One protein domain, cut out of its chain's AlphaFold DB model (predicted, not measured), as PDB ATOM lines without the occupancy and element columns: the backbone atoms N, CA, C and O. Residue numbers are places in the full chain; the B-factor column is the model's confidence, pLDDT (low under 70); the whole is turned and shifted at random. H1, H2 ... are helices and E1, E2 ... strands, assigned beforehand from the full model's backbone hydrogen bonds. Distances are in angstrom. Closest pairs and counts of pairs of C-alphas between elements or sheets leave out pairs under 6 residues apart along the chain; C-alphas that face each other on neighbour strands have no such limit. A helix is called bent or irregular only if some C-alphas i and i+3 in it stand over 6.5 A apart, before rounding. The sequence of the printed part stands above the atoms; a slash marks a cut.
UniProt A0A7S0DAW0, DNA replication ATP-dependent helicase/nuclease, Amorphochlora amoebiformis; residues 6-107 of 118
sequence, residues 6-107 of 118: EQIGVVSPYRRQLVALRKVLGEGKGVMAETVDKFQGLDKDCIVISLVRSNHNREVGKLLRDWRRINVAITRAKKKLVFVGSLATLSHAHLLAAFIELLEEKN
ATOM      1  N   GLU A   6     161.899 260.959 210.880       92.56
ATOM      2  CA  GLU A   6     161.815 262.428 210.937       92.56
ATOM      3  C   GLU A   6     163.089 263.101 211.461       92.56
ATOM      4  O   GLU A   6     163.313 264.279 211.194       92.56
ATOM      5  N   GLN A   7     163.932 262.380 212.200       94.38
ATOM      6  CA  GLN A   7     165.225 262.859 212.691       94.38
ATOM      7  C   GLN A   7     166.354 262.628 211.675       94.38
ATOM      8  O   GLN A   7     167.504 262.972 211.952       94.38
ATOM      9  N   ILE A   8     166.041 262.051 210.510       94.62
ATOM     10  CA  ILE A   8     166.987 261.711 209.452       94.62
ATOM     11  C   ILE A   8     166.696 262.570 208.218       94.62
ATOM     12  O   ILE A   8     165.568 262.649 207.729       94.62
ATOM     13  N   GLY A   9     167.742 263.204 207.700       94.50
ATOM     14  CA  GLY A   9     167.733 263.889 206.415       94.50
ATOM     15  C   GLY A   9     168.656 263.208 205.416       94.50
ATOM     16  O   GLY A   9     169.743 262.754 205.764       94.50
ATOM     17  N   VAL A  10     168.240 263.165 204.158       94.81
ATOM     18  CA  VAL A  10     169.064 262.748 203.029       94.81
ATOM     19  C   VAL A  10     169.191 263.921 202.072       94.81
ATOM     20  O   VAL A  10     168.197 264.479 201.612       94.81
ATOM     21  N   VAL A  11     170.423 264.302 201.771       93.81
ATOM     22  CA  VAL A  11     170.731 265.448 200.925       93.81
ATOM     23  C   VAL A  11     171.476 264.972 199.691       93.81
ATOM     24  O   VAL A  11     172.419 264.189 199.777       93.81
ATOM     25  N   SER A  12     171.066 265.442 198.517       91.88
ATOM     26  CA  SER A  12     171.809 265.203 197.279       91.88
ATOM     27  C   SER A  12     171.698 266.401 196.339       91.88
ATOM     28  O   SER A  12     170.617 266.981 196.219       91.88
ATOM     29  N   PRO A  13     172.774 266.774 195.621       86.38
ATOM     30  CA  PRO A  13     172.694 267.820 194.604       86.38
ATOM     31  C   PRO A  13     171.899 267.379 193.364       86.38
ATOM     32  O   PRO A  13     171.475 268.221 192.574       86.38
ATOM     33  N   TYR A  14     171.667 266.075 193.180       87.94
ATOM     34  CA  TYR A  14     171.010 265.536 191.991       87.94
ATOM     35  C   TYR A  14     169.547 265.182 192.276       87.94
ATOM     36  O   TYR A  14     169.244 264.190 192.934       87.94
ATOM     37  N   ARG A  15     168.606 265.942 191.700       88.69
ATOM     38  CA  ARG A  15     167.160 265.693 191.877       88.69
ATOM     39  C   ARG A  15     166.726 264.281 191.472       88.69
ATOM     40  O   ARG A  15     165.900 263.684 192.152       88.69
ATOM     41  N   ARG A  16     167.307 263.723 190.403       90.25
ATOM     42  CA  ARG A  16     167.022 262.339 189.976       90.25
ATOM     43  C   ARG A  16     167.414 261.309 191.041       90.25
ATOM     44  O   ARG A  16     166.666 260.359 191.249       90.25
ATOM     45  N   GLN A  17     168.520 261.538 191.757       90.50
ATOM     46  CA  GLN A  17     168.924 260.689 192.880       90.50
ATOM     47  C   GLN A  17     167.889 260.735 194.002       90.50
ATOM     48  O   GLN A  17     167.520 259.701 194.542       90.50
ATOM     49  N   LEU A  18     167.382 261.924 194.332       91.88
ATOM     50  CA  LEU A  18     166.364 262.084 195.373       91.88
ATOM     51  C   LEU A  18     165.065 261.356 195.018       91.88
ATOM     52  O   LEU A  18     164.467 260.730 195.886       91.88
ATOM     53  N   VAL A  19     164.651 261.385 193.749       91.25
ATOM     54  CA  VAL A  19     163.487 260.616 193.280       91.25
ATOM     55  C   VAL A  19     163.711 259.115 193.471       91.25
ATOM     56  O   VAL A  19     162.836 258.441 194.005       91.25
ATOM     57  N   ALA A  20     164.876 258.591 193.078       91.50
ATOM     58  CA  ALA A  20     165.207 257.180 193.273       91.50
ATOM     59  C   ALA A  20     165.246 256.802 194.765       91.50
ATOM     60  O   ALA A  20     164.637 255.816 195.171       91.50
ATOM     61  N   LEU A  21     165.884 257.630 195.596       90.69
ATOM     62  CA  LEU A  21     165.977 257.413 197.039       90.69
ATOM     63  C   LEU A  21     164.607 257.412 197.714       90.69
ATOM     64  O   LEU A  21     164.353 256.547 198.540       90.69
ATOM     65  N   ARG A  22     163.704 258.330 197.356       90.44
ATOM     66  CA  ARG A  22     162.345 258.357 197.922       90.44
ATOM     67  C   ARG A  22     161.570 257.075 197.621       90.44
ATOM     68  O   ARG A  22     160.894 256.573 198.510       90.44
ATOM     69  N   LYS A  23     161.726 256.512 196.415       89.56
ATOM     70  CA  LYS A  23     161.112 255.222 196.055       89.56
ATOM     71  C   LYS A  23     161.620 254.079 196.936       89.56
ATOM     72  O   LYS A  23     160.821 253.264 197.376       89.56
ATOM     73  N   VAL A  24     162.926 254.037 197.211       89.00
ATOM     74  CA  VAL A  24     163.545 252.984 198.040       89.00
ATOM     75  C   VAL A  24     163.240 253.171 199.530       89.00
ATOM     76  O   VAL A  24     162.984 252.202 200.240       89.00
ATOM     77  N   LEU A  25     163.258 254.412 200.022       87.19
ATOM     78  CA  LEU A  25     162.974 254.723 201.426       87.19
ATOM     79  C   LEU A  25     161.516 254.416 201.799       87.19
ATOM     80  O   LEU A  25     161.252 254.074 202.955       87.19
ATOM     81  N   GLY A  26     160.612 254.473 200.816       78.56
ATOM     82  CA  GLY A  26     159.188 254.226 200.979       78.56
ATOM     83  C   GLY A  26     158.458 255.431 201.570       78.56
ATOM     84  O   GLY A  26     158.992 256.185 202.390       78.56
ATOM     85  N   GLU A  27     157.210 255.611 201.151       71.06
ATOM     86  CA  GLU A  27     156.317 256.605 201.744       71.06
ATOM     87  C   GLU A  27     155.965 256.179 203.183       71.06
ATOM     88  O   GLU A  27     155.789 254.997 203.470       71.06
ATOM     89  N   GLY A  28     155.930 257.131 204.123       65.00
ATOM     90  CA  GLY A  28     155.524 256.880 205.517       65.00
ATOM     91  C   GLY A  28     156.647 256.698 206.547       65.00
ATOM     92  O   GLY A  28     156.366 256.691 207.741       65.00
ATOM     93  N   LYS A  29     157.928 256.634 206.149       78.69
ATOM     94  CA  LYS A  29     159.041 256.573 207.125       78.69
ATOM     95  C   LYS A  29     159.447 257.929 207.714       78.69
ATOM     96  O   LYS A  29     160.293 257.965 208.598       78.69
ATOM     97  N   GLY A  30     158.903 259.040 207.213       85.75
ATOM     98  CA  GLY A  30     159.213 260.397 207.691       85.75
ATOM     99  C   GLY A  30     160.620 260.910 207.343       85.75
ATOM    100  O   GLY A  30     160.983 262.011 207.749       85.75
ATOM    101  N   VAL A  31     161.416 260.142 206.588       92.31
ATOM    102  CA  VAL A  31     162.764 260.545 206.162       92.31
ATOM    103  C   VAL A  31     162.668 261.638 205.105       92.31
ATOM    104  O   VAL A  31     162.100 261.438 204.030       92.31
ATOM    105  N   MET A  32     163.269 262.790 205.386       91.00
ATOM    106  CA  MET A  32     163.286 263.908 204.448       91.00
ATOM    107  C   MET A  32     164.436 263.742 203.458       91.00
ATOM    108  O   MET A  32     165.592 263.848 203.848       91.00
ATOM    109  N   ALA A  33     164.142 263.531 202.174       93.12
ATOM    110  CA  ALA A  33     165.156 263.481 201.121       93.12
ATOM    111  C   ALA A  33     165.017 264.694 200.195       93.12
ATOM    112  O   ALA A  33     164.080 264.712 199.404       93.12
ATOM    113  N   GLU A  34     165.902 265.690 200.257       92.81
ATOM    114  CA  GLU A  34     165.794 266.931 199.466       92.81
ATOM    115  C   GLU A  34     167.147 267.479 198.975       92.81
ATOM    116  O   GLU A  34     168.218 267.019 199.367       92.81
ATOM    117  N   THR A  35     167.117 268.450 198.058       90.94
ATOM    118  CA  THR A  35     168.337 269.159 197.627       90.94
ATOM    119  C   THR A  35     168.838 270.101 198.716       90.94
ATOM    120  O   THR A  35     168.023 270.610 199.479       90.94
ATOM    121  N   VAL A  36     170.136 270.432 198.713       84.44
ATOM    122  CA  VAL A  36     170.745 271.388 199.665       84.44
ATOM    123  C   VAL A  36     169.914 272.667 199.811       84.44
ATOM    124  O   VAL A  36     169.571 273.042 200.927       84.44
ATOM    125  N   ASP A  37     169.531 273.287 198.690       84.38
ATOM    126  CA  ASP A  37     168.804 274.567 198.676       84.38
ATOM    127  C   ASP A  37     167.453 274.480 199.408       84.38
ATOM    128  O   ASP A  37     167.034 275.411 200.084       84.38
ATOM    129  N   LYS A  38     166.779 273.329 199.317       86.38
ATOM    130  CA  LYS A  38     165.488 273.070 199.975       86.38
ATOM    131  C   LYS A  38     165.632 272.609 201.423       86.38
ATOM    132  O   LYS A  38     164.646 272.560 202.149       86.38
ATOM    133  N   PHE A  39     166.842 272.236 201.823       83.19
ATOM    134  CA  PHE A  39     167.173 271.846 203.187       83.19
ATOM    135  C   PHE A  39     167.619 273.050 204.034       83.19
ATOM    136  O   PHE A  39     167.885 272.911 205.224       83.19
ATOM    137  N   GLN A  40     167.733 274.242 203.443       77.00
ATOM    138  CA  GLN A  40     168.202 275.430 204.146       77.00
ATOM    139  C   GLN A  40     167.259 275.804 205.302       77.00
ATOM    140  O   GLN A  40     166.052 275.922 205.120       77.00
ATOM    141  N   GLY A  41     167.825 275.989 206.501       78.50
ATOM    142  CA  GLY A  41     167.065 276.293 207.720       78.50
ATOM    143  C   GLY A  41     166.426 275.074 208.395       78.50
ATOM    144  O   GLY A  41     165.762 275.229 209.415       78.50
ATOM    145  N   LEU A  42     166.640 273.870 207.859       86.44
ATOM    146  CA  LEU A  42     166.141 272.623 208.426       86.44
ATOM    147  C   LEU A  42     167.309 271.775 208.919       86.44
ATOM    148  O   LEU A  42     168.156 271.357 208.137       86.44
ATOM    149  N   ASP A  43     167.327 271.472 210.211       92.56
ATOM    150  CA  ASP A  43     168.372 270.648 210.815       92.56
ATOM    151  C   ASP A  43     167.809 269.290 211.244       92.56
ATOM    152  O   ASP A  43     166.657 269.181 211.677       92.56
ATOM    153  N   LYS A  44     168.636 268.245 211.166       95.00
ATOM    154  CA  LYS A  44     168.280 266.877 211.569       95.00
ATOM    155  C   LYS A  44     169.353 266.285 212.472       95.00
ATOM    156  O   LYS A  44     170.518 266.674 212.421       95.00
ATOM    157  N   ASP A  45     168.972 265.306 213.288       95.56
ATOM    158  CA  ASP A  45     169.936 264.603 214.138       95.56
ATOM    159  C   ASP A  45     170.963 263.853 213.294       95.56
ATOM    160  O   ASP A  45     172.152 263.852 213.616       95.56
ATOM    161  N   CYS A  46     170.516 263.241 212.198       95.44
ATOM    162  CA  CYS A  46     171.372 262.537 211.254       95.44
ATOM    163  C   CYS A  46     171.170 263.069 209.838       95.44
ATOM    164  O   CYS A  46     170.039 263.123 209.359       95.44
ATOM    165  N   ILE A  47     172.260 263.398 209.151       95.31
ATOM    166  CA  ILE A  47     172.245 263.745 207.726       95.31
ATOM    167  C   ILE A  47     173.083 262.738 206.945       95.31
ATOM    168  O   ILE A  47     174.212 262.424 207.320       95.31
ATOM    169  N   VAL A  48     172.533 262.262 205.830       95.00
ATOM    170  CA  VAL A  48     173.247 261.476 204.823       95.00
ATOM    171  C   VAL A  48     173.386 262.316 203.560       95.00
ATOM    172  O   VAL A  48     172.386 262.713 202.969       95.00
ATOM    173  N   ILE A  49     174.613 262.574 203.117       92.81
ATOM    174  CA  ILE A  49     174.905 263.307 201.884       92.81
ATOM    175  C   ILE A  49     175.288 262.309 200.791       92.81
ATOM    176  O   ILE A  49     176.323 261.651 200.866       92.81
ATOM    177  N   SER A  50     174.463 262.215 199.748       92.00
ATOM    178  CA  SER A  50     174.736 261.400 198.563       92.00
ATOM    179  C   SER A  50     175.345 262.258 197.456       92.00
ATOM    180  O   SER A  50     174.669 263.110 196.870       92.00
ATOM    181  N   LEU A  51     176.622 262.014 197.151       88.44
ATOM    182  CA  LEU A  51     177.399 262.779 196.170       88.44
ATOM    183  C   LEU A  51     177.222 262.257 194.732       88.44
ATOM    184  O   LEU A  51     177.462 263.003 193.787       88.44
ATOM    185  N   VAL A  52     176.717 261.028 194.553       85.50
ATOM    186  CA  VAL A  52     176.270 260.393 193.285       85.50
ATOM    187  C   VAL A  52     177.354 260.152 192.229       85.50
ATOM    188  O   VAL A  52     177.357 259.108 191.584       85.50
ATOM    189  N   ARG A  53     178.262 261.099 192.002       83.62
ATOM    190  CA  ARG A  53     179.226 261.043 190.906       83.62
ATOM    191  C   ARG A  53     180.253 259.946 191.141       83.62
ATOM    192  O   ARG A  53     181.003 259.977 192.111       83.62
ATOM    193  N   SER A  54     180.290 259.024 190.190       82.88
ATOM    194  CA  SER A  54     181.307 257.993 190.041       82.88
ATOM    195  C   SER A  54     181.516 257.780 188.546       82.88
ATOM    196  O   SER A  54     180.573 257.411 187.851       82.88
ATOM    197  N   ASN A  55     182.685 258.130 188.013       82.06
ATOM    198  CA  ASN A  55     182.987 257.963 186.587       82.06
ATOM    199  C   ASN A  55     184.495 257.835 186.344       82.06
ATOM    200  O   ASN A  55     185.300 258.355 187.113       82.06
ATOM    201  N   HIS A  56     184.862 257.181 185.239       81.44
ATOM    202  CA  HIS A  56     186.260 256.959 184.854       81.44
ATOM    203  C   HIS A  56     187.012 258.255 184.532       81.44
ATOM    204  O   HIS A  56     188.209 258.342 184.789       81.44
ATOM    205  N   ASN A  57     186.297 259.282 184.062       81.25
ATOM    206  CA  ASN A  57     186.868 260.592 183.741       81.25
ATOM    207  C   ASN A  57     187.191 261.424 184.994       81.25
ATOM    208  O   ASN A  57     187.711 262.529 184.874       81.25
ATOM    209  N   ARG A  58     186.877 260.915 186.200       79.12
ATOM    210  CA  ARG A  58     187.123 261.568 187.500       79.12
ATOM    211  C   ARG A  58     186.499 262.965 187.587       79.12
ATOM    212  O   ARG A  58     186.958 263.851 188.304       79.12
ATOM    213  N   GLU A  59     185.395 263.158 186.873       78.50
ATOM    214  CA  GLU A  59     184.697 264.430 186.824       78.50
ATOM    215  C   GLU A  59     183.626 264.520 187.905       78.50
ATOM    216  O   GLU A  59     182.634 263.781 187.914       78.50
ATOM    217  N   VAL A  60     183.778 265.514 188.768       73.88
ATOM    218  CA  VAL A  60     182.858 265.778 189.881       73.88
ATOM    219  C   VAL A  60     181.630 266.601 189.428       73.88
ATOM    220  O   VAL A  60     180.569 266.576 190.050       73.88
ATOM    221  N   GLY A  61     181.714 267.263 188.268       75.38
ATOM    222  CA  GLY A  61     180.643 268.101 187.712       75.38
ATOM    223  C   GLY A  61     180.450 269.431 188.457       75.38
ATOM    224  O   GLY A  61     180.989 269.645 189.538       75.38
ATOM    225  N   LYS A  62     179.681 270.360 187.871       70.50
ATOM    226  CA  LYS A  62     179.530 271.734 188.400       70.50
ATOM    227  C   LYS A  62     178.842 271.798 189.770       70.50
ATOM    228  O   LYS A  62     179.227 272.608 190.599       70.50
ATOM    229  N   LEU A  63     177.862 270.928 190.024       66.62
ATOM    230  CA  LEU A  63     177.034 270.979 191.240       66.62
ATOM    231  C   LEU A  63     177.801 270.669 192.531       66.62
ATOM    232  O   LEU A  63     177.414 271.125 193.598       66.62
ATOM    233  N   LEU A  64     178.882 269.901 192.430       71.12
ATOM    234  CA  LEU A  64     179.740 269.534 193.557       71.12
ATOM    235  C   LEU A  64     180.969 270.444 193.694       71.12
ATOM    236  O   LEU A  64     181.718 270.314 194.654       71.12
ATOM    237  N   ARG A  65     181.177 271.374 192.752       72.31
ATOM    238  CA  ARG A  65     182.200 272.426 192.863       72.31
ATOM    239  C   ARG A  65     181.734 273.602 193.725       72.31
ATOM    240  O   ARG A  65     182.533 274.468 194.050       72.31
ATOM    241  N   ASP A  66     180.457 273.648 194.099       80.00
ATOM    242  CA  ASP A  66     179.935 274.666 195.005       80.00
ATOM    243  C   ASP A  66     180.142 274.233 196.466       80.00
ATOM    244  O   ASP A  66     179.282 273.601 197.090       80.00
ATOM    245  N   TRP A  67     181.309 274.581 197.018       77.75
ATOM    246  CA  TRP A  67     181.660 274.302 198.414       77.75
ATOM    247  C   TRP A  67     180.675 274.929 199.408       77.75
ATOM    248  O   TRP A  67     180.425 274.370 200.475       77.75
ATOM    249  N   ARG A  68     180.046 276.058 199.056       84.00
ATOM    250  CA  ARG A  68     179.086 276.736 199.939       84.00
ATOM    251  C   ARG A  68     177.875 275.844 200.180       84.00
ATOM    252  O   ARG A  68     177.448 275.697 201.321       84.00
ATOM    253  N   ARG A  69     177.367 275.186 199.133       83.44
ATOM    254  CA  ARG A  69     176.263 274.220 199.255       83.44
ATOM    255  C   ARG A  69     176.653 273.002 200.091       83.44
ATOM    256  O   ARG A  69     175.851 272.532 200.897       83.44
ATOM    257  N   ILE A  70     177.880 272.510 199.950       82.25
ATOM    258  CA  ILE A  70     178.368 271.387 200.762       82.25
ATOM    259  C   ILE A  70     178.440 271.793 202.242       82.25
ATOM    260  O   ILE A  70     177.905 271.075 203.084       82.25
ATOM    261  N   ASN A  71     178.970 272.977 202.559       86.94
ATOM    262  CA  ASN A  71     178.999 273.502 203.929       86.94
ATOM    263  C   ASN A  71     177.599 273.666 204.523       86.94
ATOM    264  O   ASN A  71     177.372 273.314 205.683       86.94
ATOM    265  N   VAL A  72     176.638 274.159 203.732       89.31
ATOM    266  CA  VAL A  72     175.241 274.221 204.175       89.31
ATOM    267  C   VAL A  72     174.746 272.829 204.531       89.31
ATOM    268  O   VAL A  72     174.178 272.699 205.602       89.31
ATOM    269  N   ALA A  73     174.981 271.804 203.707       88.12
ATOM    270  CA  ALA A  73     174.539 270.436 203.992       88.12
ATOM    271  C   ALA A  73     175.222 269.821 205.228       88.12
ATOM    272  O   ALA A  73     174.548 269.175 206.029       88.12
ATOM    273  N   ILE A  74     176.528 270.053 205.408       89.75
ATOM    274  CA  ILE A  74     177.307 269.603 206.577       89.75
ATOM    275  C   ILE A  74     176.708 270.169 207.866       89.75
ATOM    276  O   ILE A  74     176.439 269.430 208.809       89.75
ATOM    277  N   THR A  75     176.442 271.475 207.882       91.00
ATOM    278  CA  THR A  75     175.946 272.190 209.068       91.00
ATOM    279  C   THR A  75     174.503 271.849 209.456       91.00
ATOM    280  O   THR A  75     174.069 272.249 210.530       91.00
ATOM    281  N   ARG A  76     173.762 271.074 208.644       92.31
ATOM    282  CA  ARG A  76     172.409 270.593 209.001       92.31
ATOM    283  C   ARG A  76     172.416 269.401 209.959       92.31
ATOM    284  O   ARG A  76     171.359 269.042 210.480       92.31
ATOM    285  N   ALA A  77     173.561 268.742 210.149       94.94
ATOM    286  CA  ALA A  77     173.683 267.563 210.999       94.94
ATOM    287  C   ALA A  77     173.958 267.950 212.457       94.94
ATOM    288  O   ALA A  77     174.976 268.570 212.747       94.94
ATOM    289  N   LYS A  78     173.095 267.529 213.392       94.81
ATOM    290  CA  LYS A  78     173.281 267.804 214.830       94.81
ATOM    291  C   LYS A  78     174.126 266.759 215.556       94.81
ATOM    292  O   LYS A  78     174.852 267.105 216.478       94.81
ATOM    293  N   LYS A  79     173.986 265.478 215.197       95.31
ATOM    294  CA  LYS A  79     174.614 264.358 215.926       95.31
ATOM    295  C   LYS A  79     175.474 263.475 215.035       95.31
ATOM    296  O   LYS A  79     176.510 262.993 215.477       95.31
ATOM    297  N   LYS A  80     175.039 263.222 213.797       94.81
ATOM    298  CA  LYS A  80     175.765 262.349 212.869       94.81
ATOM    299  C   LYS A  80     175.670 262.839 211.436       94.81
ATOM    300  O   LYS A  80     174.592 263.169 210.948       94.81
ATOM    301  N   LEU A  81     176.804 262.801 210.752       94.19
ATOM    302  CA  LEU A  81     176.924 263.104 209.338       94.19
ATOM    303  C   LEU A  81     177.540 261.902 208.622       94.19
ATOM    304  O   LEU A  81     178.527 261.340 209.091       94.19
ATOM    305  N   VAL A  82     176.943 261.497 207.505       94.75
ATOM    306  CA  VAL A  82     177.433 260.396 206.671       94.75
ATOM    307  C   VAL A  82     177.546 260.876 205.234       94.75
ATOM    308  O   VAL A  82     176.579 261.390 204.679       94.75
ATOM    309  N   PHE A  83     178.701 260.663 204.613       92.38
ATOM    310  CA  PHE A  83     178.895 260.886 203.184       92.38
ATOM    311  C   PHE A  83     178.877 259.559 202.437       92.38
ATOM    312  O   PHE A  83     179.465 258.579 202.883       92.38
ATOM    313  N   VAL A  84     178.223 259.545 201.279       92.44
ATOM    314  CA  VAL A  84     178.230 258.409 200.355       92.44
ATOM    315  C   VAL A  84     178.659 258.907 198.980       92.44
ATOM    316  O   VAL A  84     177.991 259.753 198.375       92.44
ATOM    317  N   GLY A  85     179.772 258.380 198.474       90.00
ATOM    318  CA  GLY A  85     180.326 258.782 197.188       90.00
ATOM    319  C   GLY A  85     181.539 257.960 196.767       90.00
ATOM    320  O   GLY A  85     182.005 257.089 197.496       90.00
ATOM    321  N   SER A  86     182.033 258.241 195.562       89.06
ATOM    322  CA  SER A  86     183.190 257.558 194.982       89.06
ATOM    323  C   SER A  86     184.474 258.304 195.317       89.06
ATOM    324  O   SER A  86     184.711 259.384 194.774       89.06
ATOM    325  N   LEU A  87     185.319 257.723 196.172       87.56
ATOM    326  CA  LEU A  87     186.610 258.314 196.542       87.56
ATOM    327  C   LEU A  87     187.464 258.615 195.300       87.56
ATOM    328  O   LEU A  87     187.967 259.723 195.157       87.56
ATOM    329  N   ALA A  88     187.502 257.683 194.342       85.94
ATOM    330  CA  ALA A  88     188.247 257.816 193.089       85.94
ATOM    331  C   ALA A  88     187.779 258.979 192.198       85.94
ATOM    332  O   ALA A  88     188.544 259.460 191.372       85.94
ATOM    333  N   THR A  89     186.521 259.413 192.313       85.81
ATOM    334  CA  THR A  89     186.021 260.593 191.589       85.81
ATOM    335  C   THR A  89     186.188 261.863 192.420       85.81
ATOM    336  O   THR A  89     186.558 262.901 191.883       85.81
ATOM    337  N   LEU A  90     185.915 261.800 193.724       82.81
ATOM    338  CA  LEU A  90     185.874 262.973 194.598       82.81
ATOM    339  C   LEU A  90     187.263 263.514 194.954       82.81
ATOM    340  O   LEU A  90     187.391 264.727 195.097       82.81
ATOM    341  N   SER A  91     188.293 262.666 195.028       80.81
ATOM    342  CA  SER A  91     189.680 263.081 195.305       80.81
ATOM    343  C   SER A  91     190.245 264.047 194.258       80.81
ATOM    344  O   SER A  91     191.157 264.815 194.540       80.81
ATOM    345  N   HIS A  92     189.662 264.071 193.056       77.94
ATOM    346  CA  HIS A  92     190.055 264.974 191.975       77.94
ATOM    347  C   HIS A  92     189.344 266.331 192.006       77.94
ATOM    348  O   HIS A  92     189.670 267.221 191.217       77.94
ATOM    349  N   ALA A  93     188.380 266.537 192.906       76.12
ATOM    350  CA  ALA A  93     187.873 267.875 193.177       76.12
ATOM    351  C   ALA A  93     188.807 268.579 194.159       76.12
ATOM    352  O   ALA A  93     188.815 268.259 195.341       76.12
ATOM    353  N   HIS A  94     189.510 269.608 193.683       73.88
ATOM    354  CA  HIS A  94     190.414 270.424 194.502       73.88
ATOM    355  C   HIS A  94     189.773 270.909 195.819       73.88
ATOM    356  O   HIS A  94     190.404 270.881 196.866       73.88
ATOM    357  N   LEU A  95     188.485 271.270 195.787       72.88
ATOM    358  CA  LEU A  95     187.738 271.724 196.968       72.88
ATOM    359  C   LEU A  95     187.402 270.607 197.970       72.88
ATOM    360  O   LEU A  95     187.132 270.897 199.127       72.88
ATOM    361  N   LEU A  96     187.382 269.346 197.530       77.25
ATOM    362  CA  LEU A  96     187.116 268.179 198.373       77.25
ATOM    363  C   LEU A  96     188.396 267.470 198.820       77.25
ATOM    364  O   LEU A  96     188.317 266.659 199.736       77.25
ATOM    365  N   ALA A  97     189.548 267.775 198.216       80.44
ATOM    366  CA  ALA A  97     190.821 267.124 198.517       80.44
ATOM    367  C   ALA A  97     191.188 267.244 200.003       80.44
ATOM    368  O   ALA A  97     191.278 266.228 200.680       80.44
ATOM    369  N   ALA A  98     191.237 268.466 200.546       83.12
ATOM    370  CA  ALA A  98     191.532 268.691 201.965       83.12
ATOM    371  C   ALA A  98     190.515 268.015 202.907       83.12
ATOM    372  O   ALA A  98     190.856 267.559 203.996       83.12
ATOM    373  N   PHE A  99     189.248 267.930 202.489       83.75
ATOM    374  CA  PHE A  99     188.229 267.217 203.257       83.75
ATOM    375  C   PHE A  99     188.472 265.704 203.251       83.75
ATOM    376  O   PHE A  99     188.335 265.064 204.287       83.75
ATOM    377  N   ILE A 100     188.850 265.132 202.109       86.50
ATOM    378  CA  ILE A 100     189.175 263.708 201.981       86.50
ATOM    379  C   ILE A 100     190.438 263.362 202.770       86.50
ATOM    380  O   ILE A 100     190.408 262.393 203.518       86.50
ATOM    381  N   GLU A 101     191.486 264.180 202.677       88.88
ATOM    382  CA  GLU A 101     192.719 264.025 203.462       88.88
ATOM    383  C   GLU A 101     192.414 263.984 204.966       88.88
ATOM    384  O   GLU A 101     192.889 263.097 205.671       88.88
ATOM    385  N   LEU A 102     191.533 264.868 205.453       89.31
ATOM    386  CA  LEU A 102     191.066 264.834 206.840       89.31
ATOM    387  C   LEU A 102     190.353 263.513 207.180       89.31
ATOM    388  O   LEU A 102     190.569 262.955 208.254       89.31
ATOM    389  N   LEU A 103     189.480 263.009 206.301       91.19
ATOM    390  CA  LEU A 103     188.786 261.738 206.534       91.19
ATOM    391  C   LEU A 103     189.756 260.547 206.565       91.19
ATOM    392  O   LEU A 103     189.542 259.621 207.350       91.19
ATOM    393  N   GLU A 104     190.795 260.566 205.729       91.19
ATOM    394  CA  GLU A 104     191.865 259.563 205.705       91.19
ATOM    395  C   GLU A 104     192.696 259.618 206.990       91.19
ATOM    396  O   GLU A 104     192.842 258.598 207.661       91.19
ATOM    397  N   GLU A 105     193.147 260.810 207.393       95.12
ATOM    398  CA  GLU A 105     193.921 261.026 208.622       95.12
ATOM    399  C   GLU A 105     193.160 260.538 209.864       95.12
ATOM    400  O   GLU A 105     193.731 259.914 210.759       95.12
ATOM    401  N   LYS A 106     191.847 260.790 209.920       95.19
ATOM    402  CA  LYS A 106     190.988 260.350 211.031       95.19
ATOM    403  C   LYS A 106     190.525 258.897 210.922       95.19
ATOM    404  O   LYS A 106     189.830 258.424 211.821       95.19
ATOM    405  N   ASN A 107     190.898 258.191 209.854       94.56
ATOM    406  CA  ASN A 107     190.461 256.829 209.557       94.56
ATOM    407  C   ASN A 107     188.922 256.681 209.564       94.56
ATOM    408  O   ASN A 107     188.357 255.732 210.109       94.56
TER     409      ASN A 107
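This is residues 6 to 107 of the 118 residues of the protein "DNA replication ATP-dependent helicase/nuclease" of Amorphochlora amoebiformis (UniProt A0A7S0DAW0). A twisted wall of four parallel strands has H1 packed over one face and H2 on the opposite face. H3 touches H2 and only grazes the sheet, while H4 and H5 lie off the sheet, their centres the farthest of the named elements from the mean of the C-alphas, at 13.6 A and 14.8 A, and residues 102 to 107, of which 102 to 105 belong to H5, stick out. The printed part has 102 residues with five named helices and four named strands, in the order E1 H1 E2 H2 E3 H3 E4 H4 H5; the sheet runs E2 E1 E3 E4, all parallel, and the class is mixed, helices and strands. It is compact, with a radius of gyration of the C-alphas of 13.6 A and spans of 38 by 26 by 23 A.

E1, residues 8 to 11, H1, residues 15 to 25, and E2, residues 32 to 34, form a strand-helix-strand unit, two parallel neighbour strands with a helix between, its crossover right-handed. N 34 and O 10 are 2.9 A apart, within hydrogen-bond range. H1 is on the sheet at a height of 8.6 A, along the strands, at 12 degrees to E1 on the local plane; the C-alphas of Leu 18 and Ala 33 are the closest of H1 and E2, at 6.0 A. H2, residues 36 to 39, is on the opposite face. E3, residues 44 to 50, is parallel to E1, with N 11 and O 48 2.8 A apart; E2, H2 and E3 form a split unit, with E1 between the two strands, also right-handed. H3, residues 67 to 74, touches H2, the closest C-alphas being those of Val 36 and Ala 73, 5.8 A apart; it only grazes the sheet, with residues 70 to 74. E3, H3 and E4, residues 77 to 84, form another right-handed strand-helix-strand unit, with N 49 and O 82 2.8 A apart. E4 bends by 83 degrees at residue 80. H4, residues 87 to 90, and H5, residues 94 to 105, are not on the sheet. H5 is close to H3 but not clearly touching, with the C-alphas of Trp 67 and Leu 95 closest at 6.8 A. In H1 and H3 every O i to N i+4 pair is within hydrogen-bond range, in H5 6 of 8 are, and H2 and H4 are too short for such a pair.

E1 begins at C-alpha 8, (166.987, 261.711, 209.452). H1 is 15.1 A long, E3 15.5 A, H3 10.4 A and E4 14.8 A. H5 is 17.3 A long and ends at C-alpha 105, (193.921, 261.026, 208.622); it is irregular, but only just: C-alphas 95 and 98 are 7.0 A apart.

The C-alphas farthest apart, those of Gly 28 and His 94, are 39.0 A apart. The printed part has no cut. The link from E3 to H3, residues 51 to 66, is long. Residues 102 to 107, of which 102 to 105 belong to H5, stand free. The mean pLDDT of the printed part is 86.5, and residues 28 and 63 are under 70.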